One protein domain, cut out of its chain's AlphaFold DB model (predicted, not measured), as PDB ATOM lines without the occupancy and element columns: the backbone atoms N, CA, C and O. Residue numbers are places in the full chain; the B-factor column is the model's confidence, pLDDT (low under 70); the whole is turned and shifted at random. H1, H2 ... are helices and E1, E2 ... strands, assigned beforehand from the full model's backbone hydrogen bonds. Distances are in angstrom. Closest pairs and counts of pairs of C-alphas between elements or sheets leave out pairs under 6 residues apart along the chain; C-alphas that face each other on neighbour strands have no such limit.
ATOM      1  N   TYR A 182     -12.230 -80.112  -1.137       80.62
ATOM      2  CA  TYR A 182     -13.213 -79.442  -1.982       80.62
ATOM      3  C   TYR A 182     -12.796 -77.999  -2.266       80.62
ATOM      4  O   TYR A 182     -12.048 -77.390  -1.500       80.62
ATOM      5  N   LEU A 183     -13.275 -77.465  -3.388       80.44
ATOM      6  CA  LEU A 183     -13.059 -76.074  -3.771       80.44
ATOM      7  C   LEU A 183     -14.090 -75.188  -3.064       80.44
ATOM      8  O   LEU A 183     -15.286 -75.480  -3.099       80.44
ATOM      9  N   ASP A 184     -13.618 -74.129  -2.420       78.62
ATOM     10  CA  ASP A 184     -14.459 -73.141  -1.750       78.62
ATOM     11  C   ASP A 184     -15.281 -72.320  -2.758       78.62
ATOM     12  O   ASP A 184     -14.983 -72.296  -3.958       78.62
ATOM     13  N   LEU A 185     -16.293 -71.598  -2.272       73.56
ATOM     14  CA  LEU A 185     -17.174 -70.759  -3.103       73.56
ATOM     15  C   LEU A 185     -16.415 -69.666  -3.875       73.56
ATOM     16  O   LEU A 185     -16.861 -69.238  -4.938       73.56
ATOM     17  N   ASP A 186     -15.239 -69.278  -3.382       74.06
ATOM     18  CA  ASP A 186     -14.332 -68.317  -4.017       74.06
ATOM     19  C   ASP A 186     -13.659 -68.864  -5.288       74.06
ATOM     20  O   ASP A 186     -12.987 -68.127  -6.018       74.06
ATOM     21  N   GLY A 187     -13.779 -70.171  -5.548       72.69
ATOM     22  CA  GLY A 187     -13.239 -70.831  -6.736       72.69
ATOM     23  C   GLY A 187     -11.708 -70.900  -6.791       72.69
ATOM     24  O   GLY A 187     -11.153 -71.222  -7.839       72.69
ATOM     25  N   ARG A 188     -11.016 -70.575  -5.691       75.00
ATOM     26  CA  ARG A 188      -9.542 -70.510  -5.616       75.00
ATOM     27  C   ARG A 188      -8.950 -71.278  -4.442       75.00
ATOM     28  O   ARG A 188      -7.859 -71.825  -4.556       75.00
ATOM     29  N   THR A 189      -9.635 -71.279  -3.309       80.81
ATOM     30  CA  THR A 189      -9.184 -71.895  -2.064       80.81
ATOM     31  C   THR A 189      -9.675 -73.334  -1.990       80.81
ATOM     32  O   THR A 189     -10.862 -73.605  -2.125       80.81
ATOM     33  N   GLU A 190      -8.763 -74.276  -1.772       85.00
ATOM     34  CA  GLU A 190      -9.125 -75.661  -1.474       85.00
ATOM     35  C   GLU A 190      -9.162 -75.858   0.042       85.00
ATOM     36  O   GLU A 190      -8.238 -75.446   0.755       85.00
ATOM     37  N   ARG A 191     -10.229 -76.484   0.535       85.38
ATOM     38  CA  ARG A 191     -10.457 -76.767   1.957       85.38
ATOM     39  C   ARG A 191     -10.633 -78.258   2.190       85.38
ATOM     40  O   ARG A 191     -11.003 -78.997   1.278       85.38
ATOM     41  N   VAL A 192     -10.402 -78.686   3.429       85.44
ATOM     42  CA  VAL A 192     -10.613 -80.074   3.860       85.44
ATOM     43  C   VAL A 192     -11.859 -80.142   4.738       85.44
ATOM     44  O   VAL A 192     -11.876 -79.630   5.857       85.44
ATOM     45  N   GLY A 193     -12.913 -80.755   4.207       84.19
ATOM     46  CA  GLY A 193     -14.206 -80.931   4.860       84.19
ATOM     47  C   GLY A 193     -14.394 -82.334   5.450       84.19
ATOM     48  O   GLY A 193     -13.517 -83.190   5.359       84.19
ATOM     49  N   PRO A 194     -15.570 -82.619   6.022       80.50
ATOM     50  CA  PRO A 194     -15.864 -83.895   6.669       80.50
ATOM     51  C   PRO A 194     -16.226 -85.013   5.667       80.50
ATOM     52  O   PRO A 194     -16.558 -86.124   6.075       80.50
ATOM     53  N   GLY A 195     -16.172 -84.724   4.360       72.44
ATOM     54  CA  GLY A 195     -16.678 -85.587   3.296       72.44
ATOM     55  C   GLY A 195     -18.206 -85.540   3.176       72.44
ATOM     56  O   GLY A 195     -18.908 -84.967   4.009       72.44
ATOM     57  N   TRP A 196     -18.736 -86.145   2.112       69.31
ATOM     58  CA  TRP A 196     -20.179 -86.270   1.887       69.31
ATOM     59  C   TRP A 196     -20.797 -87.277   2.872       69.31
ATOM     60  O   TRP A 196     -20.930 -88.464   2.579       69.31
ATOM     61  N   LEU A 197     -21.135 -86.797   4.070       71.75
ATOM     62  CA  LEU A 197     -21.802 -87.566   5.121       71.75
ATOM     63  C   LEU A 197     -23.317 -87.493   4.945       71.75
ATOM     64  O   LEU A 197     -23.953 -86.481   5.241       71.75
ATOM     65  N   ASP A 198     -23.891 -88.595   4.482       73.56
ATOM     66  CA  ASP A 198     -25.333 -88.764   4.381       73.56
ATOM     67  C   ASP A 198     -25.910 -89.206   5.734       73.56
ATOM     68  O   ASP A 198     -25.491 -90.228   6.289       73.56
ATOM     69  N   ARG A 199     -26.864 -88.448   6.293       74.81
ATOM     70  CA  ARG A 199     -27.527 -88.817   7.561       74.81
ATOM     71  C   ARG A 199     -28.603 -89.890   7.369       74.81
ATOM     72  O   ARG A 199     -29.138 -90.399   8.359       74.81
ATOM     73  N   ARG A 200     -28.961 -90.220   6.124       78.38
ATOM     74  CA  ARG A 200     -30.015 -91.193   5.803       78.38
ATOM     75  C   ARG A 200     -29.587 -92.619   6.160       78.38
ATOM     76  O   ARG A 200     -28.409 -92.972   6.172       78.38
ATOM     77  N   SER A 201     -30.564 -93.474   6.465       84.62
ATOM     78  CA  SER A 201     -30.286 -94.878   6.776       84.62
ATOM     79  C   SER A 201     -29.807 -95.627   5.527       84.62
ATOM     80  O   SER A 201     -30.264 -95.373   4.413       84.62
ATOM     81  N   LYS A 202     -28.912 -96.607   5.703       83.44
ATOM     82  CA  LYS A 202     -28.311 -97.366   4.586       83.44
ATOM     83  C   LYS A 202     -29.345 -98.046   3.677       83.44
ATOM     84  O   LYS A 202     -29.107 -98.185   2.484       83.44
ATOM     85  N   ALA A 203     -30.493 -98.445   4.228       83.88
ATOM     86  CA  ALA A 203     -31.584 -99.048   3.464       83.88
ATOM     87  C   ALA A 203     -32.254 -98.047   2.507       83.88
ATOM     88  O   ALA A 203     -32.590 -98.409   1.384       83.88
ATOM     89  N   VAL A 204     -32.404 -96.786   2.926       80.44
ATOM     90  CA  VAL A 204     -32.954 -95.719   2.074       80.44
ATOM     91  C   VAL A 204     -31.972 -95.366   0.961       80.44
ATOM     92  O   VAL A 204     -32.396 -95.213  -0.173       80.44
ATOM     93  N   ILE A 205     -30.668 -95.329   1.250       83.19
ATOM     94  CA  ILE A 205     -29.622 -95.071   0.244       83.19
ATOM     95  C   ILE A 205     -29.577 -96.179  -0.818       83.19
ATOM     96  O   ILE A 205     -29.366 -95.901  -1.992       83.19
ATOM     97  N   LEU A 206     -29.789 -97.439  -0.429       87.62
ATOM     98  CA  LEU A 206     -29.834 -98.545  -1.387       87.62
ATOM     99  C   LEU A 206     -31.075 -98.475  -2.292       87.62
ATOM    100  O   LEU A 206     -30.981 -98.767  -3.480       87.62
ATOM    101  N   ALA A 207     -32.228 -98.113  -1.723       85.69
ATOM    102  CA  ALA A 207     -33.484 -98.008  -2.461       85.69
ATOM    103  C   ALA A 207     -33.558 -96.748  -3.342       85.69
ATOM    104  O   ALA A 207     -34.171 -96.782  -4.405       85.69
ATOM    105  N   ASP A 208     -32.936 -95.652  -2.906       80.50
ATOM    106  CA  ASP A 208     -32.899 -94.364  -3.599       80.50
ATOM    107  C   ASP A 208     -31.481 -93.753  -3.528       80.50
ATOM    108  O   ASP A 208     -31.212 -92.850  -2.723       80.50
ATOM    109  N   PRO A 209     -30.548 -94.247  -4.365       80.00
ATOM    110  CA  PRO A 209     -29.159 -93.789  -4.363       80.00
ATOM    111  C   PRO A 209     -28.992 -92.347  -4.860       80.00
ATOM    112  O   PRO A 209     -27.955 -91.740  -4.602       80.00
ATOM    113  N   LEU A 210     -29.990 -91.792  -5.557       80.75
ATOM    114  CA  LEU A 210     -29.946 -90.446  -6.138       80.75
ATOM    115  C   LEU A 210     -30.691 -89.390  -5.303       80.75
ATOM    116  O   LEU A 210     -30.681 -88.221  -5.671       80.75
ATOM    117  N   ASP A 211     -31.297 -89.778  -4.175       74.31
ATOM    118  CA  ASP A 211     -32.122 -88.896  -3.332       74.31
ATOM    119  C   ASP A 211     -33.287 -88.232  -4.086       74.31
ATOM    120  O   ASP A 211     -33.601 -87.058  -3.866       74.31
ATOM    121  N   PHE A 212     -33.966 -88.979  -4.964       80.06
ATOM    122  CA  PHE A 212     -35.156 -88.482  -5.661       80.06
ATOM    123  C   PHE A 212     -36.219 -87.977  -4.679       80.06
ATOM    124  O   PHE A 212     -36.872 -86.959  -4.928       80.06
ATOM    125  N   ARG A 213     -36.372 -88.648  -3.532       77.00
ATOM    126  CA  ARG A 213     -37.318 -88.223  -2.491       77.00
ATOM    127  C   ARG A 213     -36.920 -86.894  -1.840       77.00
ATOM    128  O   ARG A 213     -37.795 -86.054  -1.625       77.00
ATOM    129  N   GLY A 214     -35.642 -86.689  -1.523       72.44
ATOM    130  CA  GLY A 214     -35.145 -85.427  -0.963       72.44
ATOM    131  C   GLY A 214     -35.245 -84.269  -1.956       72.44
ATOM    132  O   GLY A 214     -35.609 -83.156  -1.563       72.44
ATOM    133  N   LEU A 215     -35.029 -84.550  -3.247       78.38
ATOM    134  CA  LEU A 215     -35.174 -83.584  -4.338       78.38
ATOM    135  C   LEU A 215     -36.622 -83.086  -4.480       78.38
ATOM    136  O   LEU A 215     -36.844 -81.887  -4.623       78.38
ATOM    137  N   LEU A 216     -37.606 -83.985  -4.375       78.25
ATOM    138  CA  LEU A 216     -39.033 -83.639  -4.459       78.25
ATOM    139  C   LEU A 216     -39.553 -82.883  -3.227       78.25
ATOM    140  O   LEU A 216     -40.466 -82.070  -3.340       78.25
ATOM    141  N   VAL A 217     -38.995 -83.155  -2.044       80.38
ATOM    142  CA  VAL A 217     -39.443 -82.564  -0.767       80.38
ATOM    143  C   VAL A 217     -38.680 -81.272  -0.425       80.38
ATOM    144  O   VAL A 217     -39.054 -80.559   0.506       80.38
ATOM    145  N   GLY A 218     -37.613 -80.948  -1.163       69.44
ATOM    146  CA  GLY A 218     -36.786 -79.758  -0.927       69.44
ATOM    147  C   GLY A 218     -35.956 -79.827   0.361       69.44
ATOM    148  O   GLY A 218     -35.454 -78.808   0.833       69.44
ATOM    149  N   LYS A 219     -35.811 -81.019   0.951       69.88
ATOM    150  CA  LYS A 219     -34.993 -81.272   2.142       69.88
ATOM    151  C   LYS A 219     -33.963 -82.331   1.794       69.88
ATOM    152  O   LYS A 219     -34.290 -83.514   1.748       69.88
ATOM    153  N   GLN A 220     -32.739 -81.892   1.525       69.19
ATOM    154  CA  GLN A 220     -31.652 -82.795   1.161       69.19
ATOM    155  C   GLN A 220     -31.139 -83.541   2.400       69.19
ATOM    156  O   GLN A 220     -31.119 -82.991   3.503       69.19
ATOM    157  N   GLY A 221     -30.767 -84.812   2.228       65.06
ATOM    158  CA  GLY A 221     -30.355 -85.704   3.323       65.06
ATOM    159  C   GLY A 221     -28.959 -85.453   3.910       65.06
ATOM    160  O   GLY A 221     -28.529 -86.198   4.795       65.06
ATOM    161  N   TYR A 222     -28.252 -84.430   3.429       68.50
ATOM    162  CA  TYR A 222     -26.886 -84.092   3.823       68.50
ATOM    163  C   TYR A 222     -26.784 -82.628   4.279       68.50
ATOM    164  O   TYR A 222     -27.541 -81.765   3.829       68.50
ATOM    165  N   ASP A 223     -25.823 -82.345   5.161       71.69
ATOM    166  CA  ASP A 223     -25.543 -80.981   5.618       71.69
ATOM    167  C   ASP A 223     -24.633 -80.269   4.591       71.69
ATOM    168  O   ASP A 223     -23.554 -80.788   4.282       71.69
ATOM    169  N   PRO A 224     -25.011 -79.087   4.064       73.62
ATOM    170  CA  PRO A 224     -24.204 -78.345   3.094       73.62
ATOM    171  C   PRO A 224     -22.997 -77.685   3.779       73.62
ATOM    172  O   PRO A 224     -22.992 -76.494   4.090       73.62
ATOM    173  N   PHE A 225     -21.958 -78.473   4.047       77.56
ATOM    174  CA  PHE A 225     -20.790 -78.055   4.830       77.56
ATOM    175  C   PHE A 225     -19.966 -76.934   4.170       77.56
ATOM    176  O   PHE A 225     -19.297 -76.180   4.873       77.56
ATOM    177  N   TRP A 226     -20.049 -76.791   2.846       78.25
ATOM    178  CA  TRP A 226     -19.401 -75.728   2.067       78.25
ATOM    179  C   TRP A 226     -20.011 -74.336   2.282       78.25
ATOM    180  O   TRP A 226     -19.371 -73.348   1.948       78.25
ATOM    181  N   LEU A 227     -21.218 -74.228   2.854       82.56
ATOM    182  CA  LEU A 227     -21.815 -72.931   3.213       82.56
ATOM    183  C   LEU A 227     -21.217 -72.334   4.495       82.56
ATOM    184  O   LEU A 227     -21.527 -71.201   4.851       82.56
ATOM    185  N   SER A 228     -20.389 -73.091   5.216       82.31
ATOM    186  CA  SER A 228     -19.734 -72.653   6.452       82.31
ATOM    187  C   SER A 228     -18.210 -72.762   6.315       82.31
ATOM    188  O   SER A 228     -17.605 -73.619   6.967       82.31
ATOM    189  N   PRO A 229     -17.577 -71.930   5.463       75.50
ATOM    190  CA  PRO A 229     -16.144 -72.012   5.171       75.50
ATOM    191  C   PRO A 229     -15.265 -71.802   6.412       75.50
ATOM    192  O   PRO A 229     -14.234 -72.455   6.534       75.50
ATOM    193  N   ASP A 230     -15.708 -70.991   7.378       81.81
ATOM    194  CA  ASP A 230     -14.983 -70.719   8.633       81.81
ATOM    195  C   ASP A 230     -14.772 -71.967   9.504       81.81
ATOM    196  O   ASP A 230     -13.898 -72.001  10.368       81.81
ATOM    197  N   ARG A 231     -15.581 -73.011   9.291       83.62
ATOM    198  CA  ARG A 231     -15.515 -74.257  10.059       83.62
ATOM    199  C   ARG A 231     -14.411 -75.199   9.571       83.62
ATOM    200  O   ARG A 231     -14.059 -76.127  10.299       83.62
ATOM    201  N   TRP A 232     -13.889 -74.990   8.360       84.25
ATOM    202  CA  TRP A 232     -13.004 -75.938   7.683       84.25
ATOM    203  C   TRP A 232     -11.699 -75.260   7.245       84.25
ATOM    204  O   TRP A 232     -11.746 -74.286   6.488       84.25
ATOM    205  N   PRO A 233     -10.530 -75.758   7.686       85.94
ATOM    206  CA  PRO A 233      -9.251 -75.129   7.381       85.94
ATOM    207  C   PRO A 233      -8.891 -75.263   5.896       85.94
ATOM    208  O   PRO A 233      -9.308 -76.206   5.209       85.94
ATOM    209  N   ALA A 234      -8.071 -74.332   5.406       86.31
ATOM    210  CA  ALA A 234      -7.489 -74.435   4.074       86.31
ATOM    211  C   ALA A 234      -6.533 -75.638   3.997       86.31
ATOM    212  O   ALA A 234      -5.839 -75.959   4.965       86.31
ATOM    213  N   THR A 235      -6.442 -76.288   2.835       83.88
ATOM    214  CA  THR A 235      -5.597 -77.483   2.646       83.88
ATOM    215  C   THR A 235      -4.131 -77.227   3.016       83.88
ATOM    216  O   THR A 235      -3.487 -78.089   3.612       83.88
ATOM    217  N   LEU A 236      -3.607 -76.034   2.711       82.38
ATOM    218  CA  LEU A 236      -2.234 -75.642   3.047       82.38
ATOM    219  C   LEU A 236      -2.015 -75.533   4.565       82.38
ATOM    220  O   LEU A 236      -1.021 -76.040   5.087       82.38
ATOM    221  N   GLU A 237      -2.964 -74.923   5.278       84.19
ATOM    222  CA  GLU A 237      -2.926 -74.789   6.739       84.19
ATOM    223  C   GLU A 237      -3.037 -76.162   7.406       84.19
ATOM    224  O   GLU A 237      -2.195 -76.520   8.233       84.19
ATOM    225  N   TYR A 238      -3.988 -76.986   6.957       82.62
ATOM    226  CA  TYR A 238      -4.187 -78.351   7.441       82.62
ATOM    227  C   TYR A 238      -2.932 -79.227   7.274       82.62
ATOM    228  O   TYR A 238      -2.555 -79.976   8.180       82.62
ATOM    229  N   GLN A 239      -2.241 -79.127   6.132       82.56
ATOM    230  CA  GLN A 239      -0.990 -79.858   5.913       82.56
ATOM    231  C   GLN A 239       0.125 -79.383   6.852       82.56
ATOM    232  O   GLN A 239       0.837 -80.220   7.415       82.56
ATOM    233  N   SER A 240       0.253 -78.071   7.072       82.50
ATOM    234  CA  SER A 240       1.258 -77.513   7.988       82.50
ATOM    235  C   SER A 240       1.047 -77.975   9.438       82.50
ATOM    236  O   SER A 240       1.996 -78.389  10.116       82.50
ATOM    237  N   GLU A 241      -0.209 -78.025   9.888       84.19
ATOM    238  CA  GLU A 241      -0.580 -78.483  11.225       84.19
ATOM    239  C   GLU A 241      -0.284 -79.981  11.403       84.19
ATOM    240  O   GLU A 241       0.325 -80.396  12.398       84.19
ATOM    241  N   LYS A 242      -0.610 -80.802  10.399       80.75
ATOM    242  CA  LYS A 242      -0.355 -82.251  10.412       80.75
ATOM    243  C   LYS A 242       1.141 -82.596  10.439       80.75
ATOM    244  O   LYS A 242       1.548 -83.540  11.116       80.75
ATOM    245  N   VAL A 243       1.976 -81.815   9.752       81.69
ATOM    246  CA  VAL A 243       3.442 -81.972   9.795       81.69
ATOM    247  C   VAL A 243       3.991 -81.593  11.174       81.69
ATOM    248  O   VAL A 243       4.811 -82.325  11.737       81.69
ATOM    249  N   SER A 244       3.504 -80.496  11.762       78.12
ATOM    250  CA  SER A 244       3.950 -80.036  13.085       78.12
ATOM    251  C   SER A 244       3.615 -81.032  14.207       78.12
ATOM    252  O   SER A 244       4.451 -81.314  15.068       78.12
ATOM    253  N   THR A 245       2.421 -81.628  14.164       77.06
ATOM    254  CA  THR A 245       1.954 -82.622  15.142       77.06
ATOM    255  C   THR A 245       2.710 -83.940  15.004       77.06
ATOM    256  O   THR A 245       3.123 -84.513  16.014       77.06
ATOM    257  N   SER A 246       2.993 -84.384  13.774       75.25
ATOM    258  CA  SER A 246       3.836 -85.560  13.529       75.25
ATOM    259  C   SER A 246       5.279 -85.363  14.012       75.25
ATOM    260  O   SER A 246       5.865 -86.288  14.574       75.25
ATOM    261  N   SER A 247       5.857 -84.167  13.840       76.00
ATOM    262  CA  SER A 247       7.213 -83.866  14.323       76.00
ATOM    263  C   SER A 247       7.317 -83.820  15.848       76.00
ATOM    264  O   SER A 247       8.392 -84.112  16.367       76.00
ATOM    265  N   LYS A 248       6.258 -83.424  16.563       73.06
ATOM    266  CA  LYS A 248       6.237 -83.464  18.035       73.06
ATOM    267  C   LYS A 248       6.130 -84.902  18.538       73.06
ATOM    268  O   LYS A 248       6.925 -85.311  19.373       73.06
ATOM    269  N   ARG A 249       5.244 -85.700  17.933       71.19
ATOM    270  CA  ARG A 249       5.047 -87.115  18.292       71.19
ATOM    271  C   ARG A 249       6.287 -87.983  18.068       71.19
ATOM    272  O   ARG A 249       6.530 -88.889  18.847       71.19
ATOM    273  N   GLY A 250       7.078 -87.693  17.033       68.56
ATOM    274  CA  GLY A 250       8.344 -88.385  16.765       68.56
ATOM    275  C   GLY A 250       9.529 -87.943  17.634       68.56
ATOM    276  O   GLY A 250      10.591 -88.538  17.524       68.56
ATOM    277  N   ARG A 251       9.386 -86.894  18.460       62.12
ATOM    278  CA  ARG A 251      10.387 -86.508  19.477       62.12
ATOM    279  C   ARG A 251      10.050 -87.037  20.873       62.12
ATOM    280  O   ARG A 251      10.902 -86.982  21.749       62.12
TER     281      ARG A 251
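This is residues 182 to 251 of the 253 residues of an uncharacterized protein of Hortaea werneckii (UniProt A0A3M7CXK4). This is a long, loose loop of chain that runs out and folds back: residues 193 to 201 lead from E1 to the two small helices H1 and H2 at the far end, and residues 218 to 234 return to the neighbourhood of E1, where the longer helix H3 begins. H3 points away from the loop as an arm, of which residues 240 to 249 stick out together with residues 250 and 251, while the first residues fold back beside E1. The printed part has 70 residues, with one named strand and three named helices in the order E1, H1, H2, H3; its class is mostly helix, although the named elements hold just 30 residues, under half. The whole is only just extended, close to loose, with a radius of gyration of the C-alphas of 17.0 A, and its outline is flat, with spans of 52 by 29 by 14 A.

The printed part begins at Tyr 182; E1 covers residues 190 to 192, and C-alpha 190 is at (-9.125, -75.661, -1.474). H1 covers residues 202 to 207 and measures 8.8 A from first to last C-alpha; C-alpha 202 is at (-28.311, -97.366, 4.586). H2 covers residues 212 to 217 and also measures 8.8 A. H3, residues 235 to 249, is the longest helix at 21.2 A, and C-alpha 249 is at (5.047, -87.115, 18.292).

E1 pairs with no named strand, but residues 182 to 183 pair as a short antiparallel stretch with residues 190 to 191 of E1. E1 and H3 have 4 pairs of C-alphas within 8 A, the closest being those of Arg 191 and Thr 235, 5.0 A apart; their centres are 14.7 A apart. H1 touches no helix, and neither does H2 or H3. E1 is apart from both H1 and H2, and H3 is apart from both H1 and H2. In H1, H2 and H3 every O i to N i+4 pair is within hydrogen-bond range.

The two C-alphas farthest apart are those of Leu 216 and Arg 251, at 55.0 A. Residues 240 to 251, of which 240 to 249 belong to H3, stand free; without them the body spans 39 by 20 by 15 A. The link from H1 to H2 is tight, that from E1 to H1 is short, and that from H2 to H3 is long, with 17 residues. The printed part has no cut. The mean pLDDT of the printed part is 78.3, and it is under 70 at residue 196, residues 218 to 222 and residues 250 to 251.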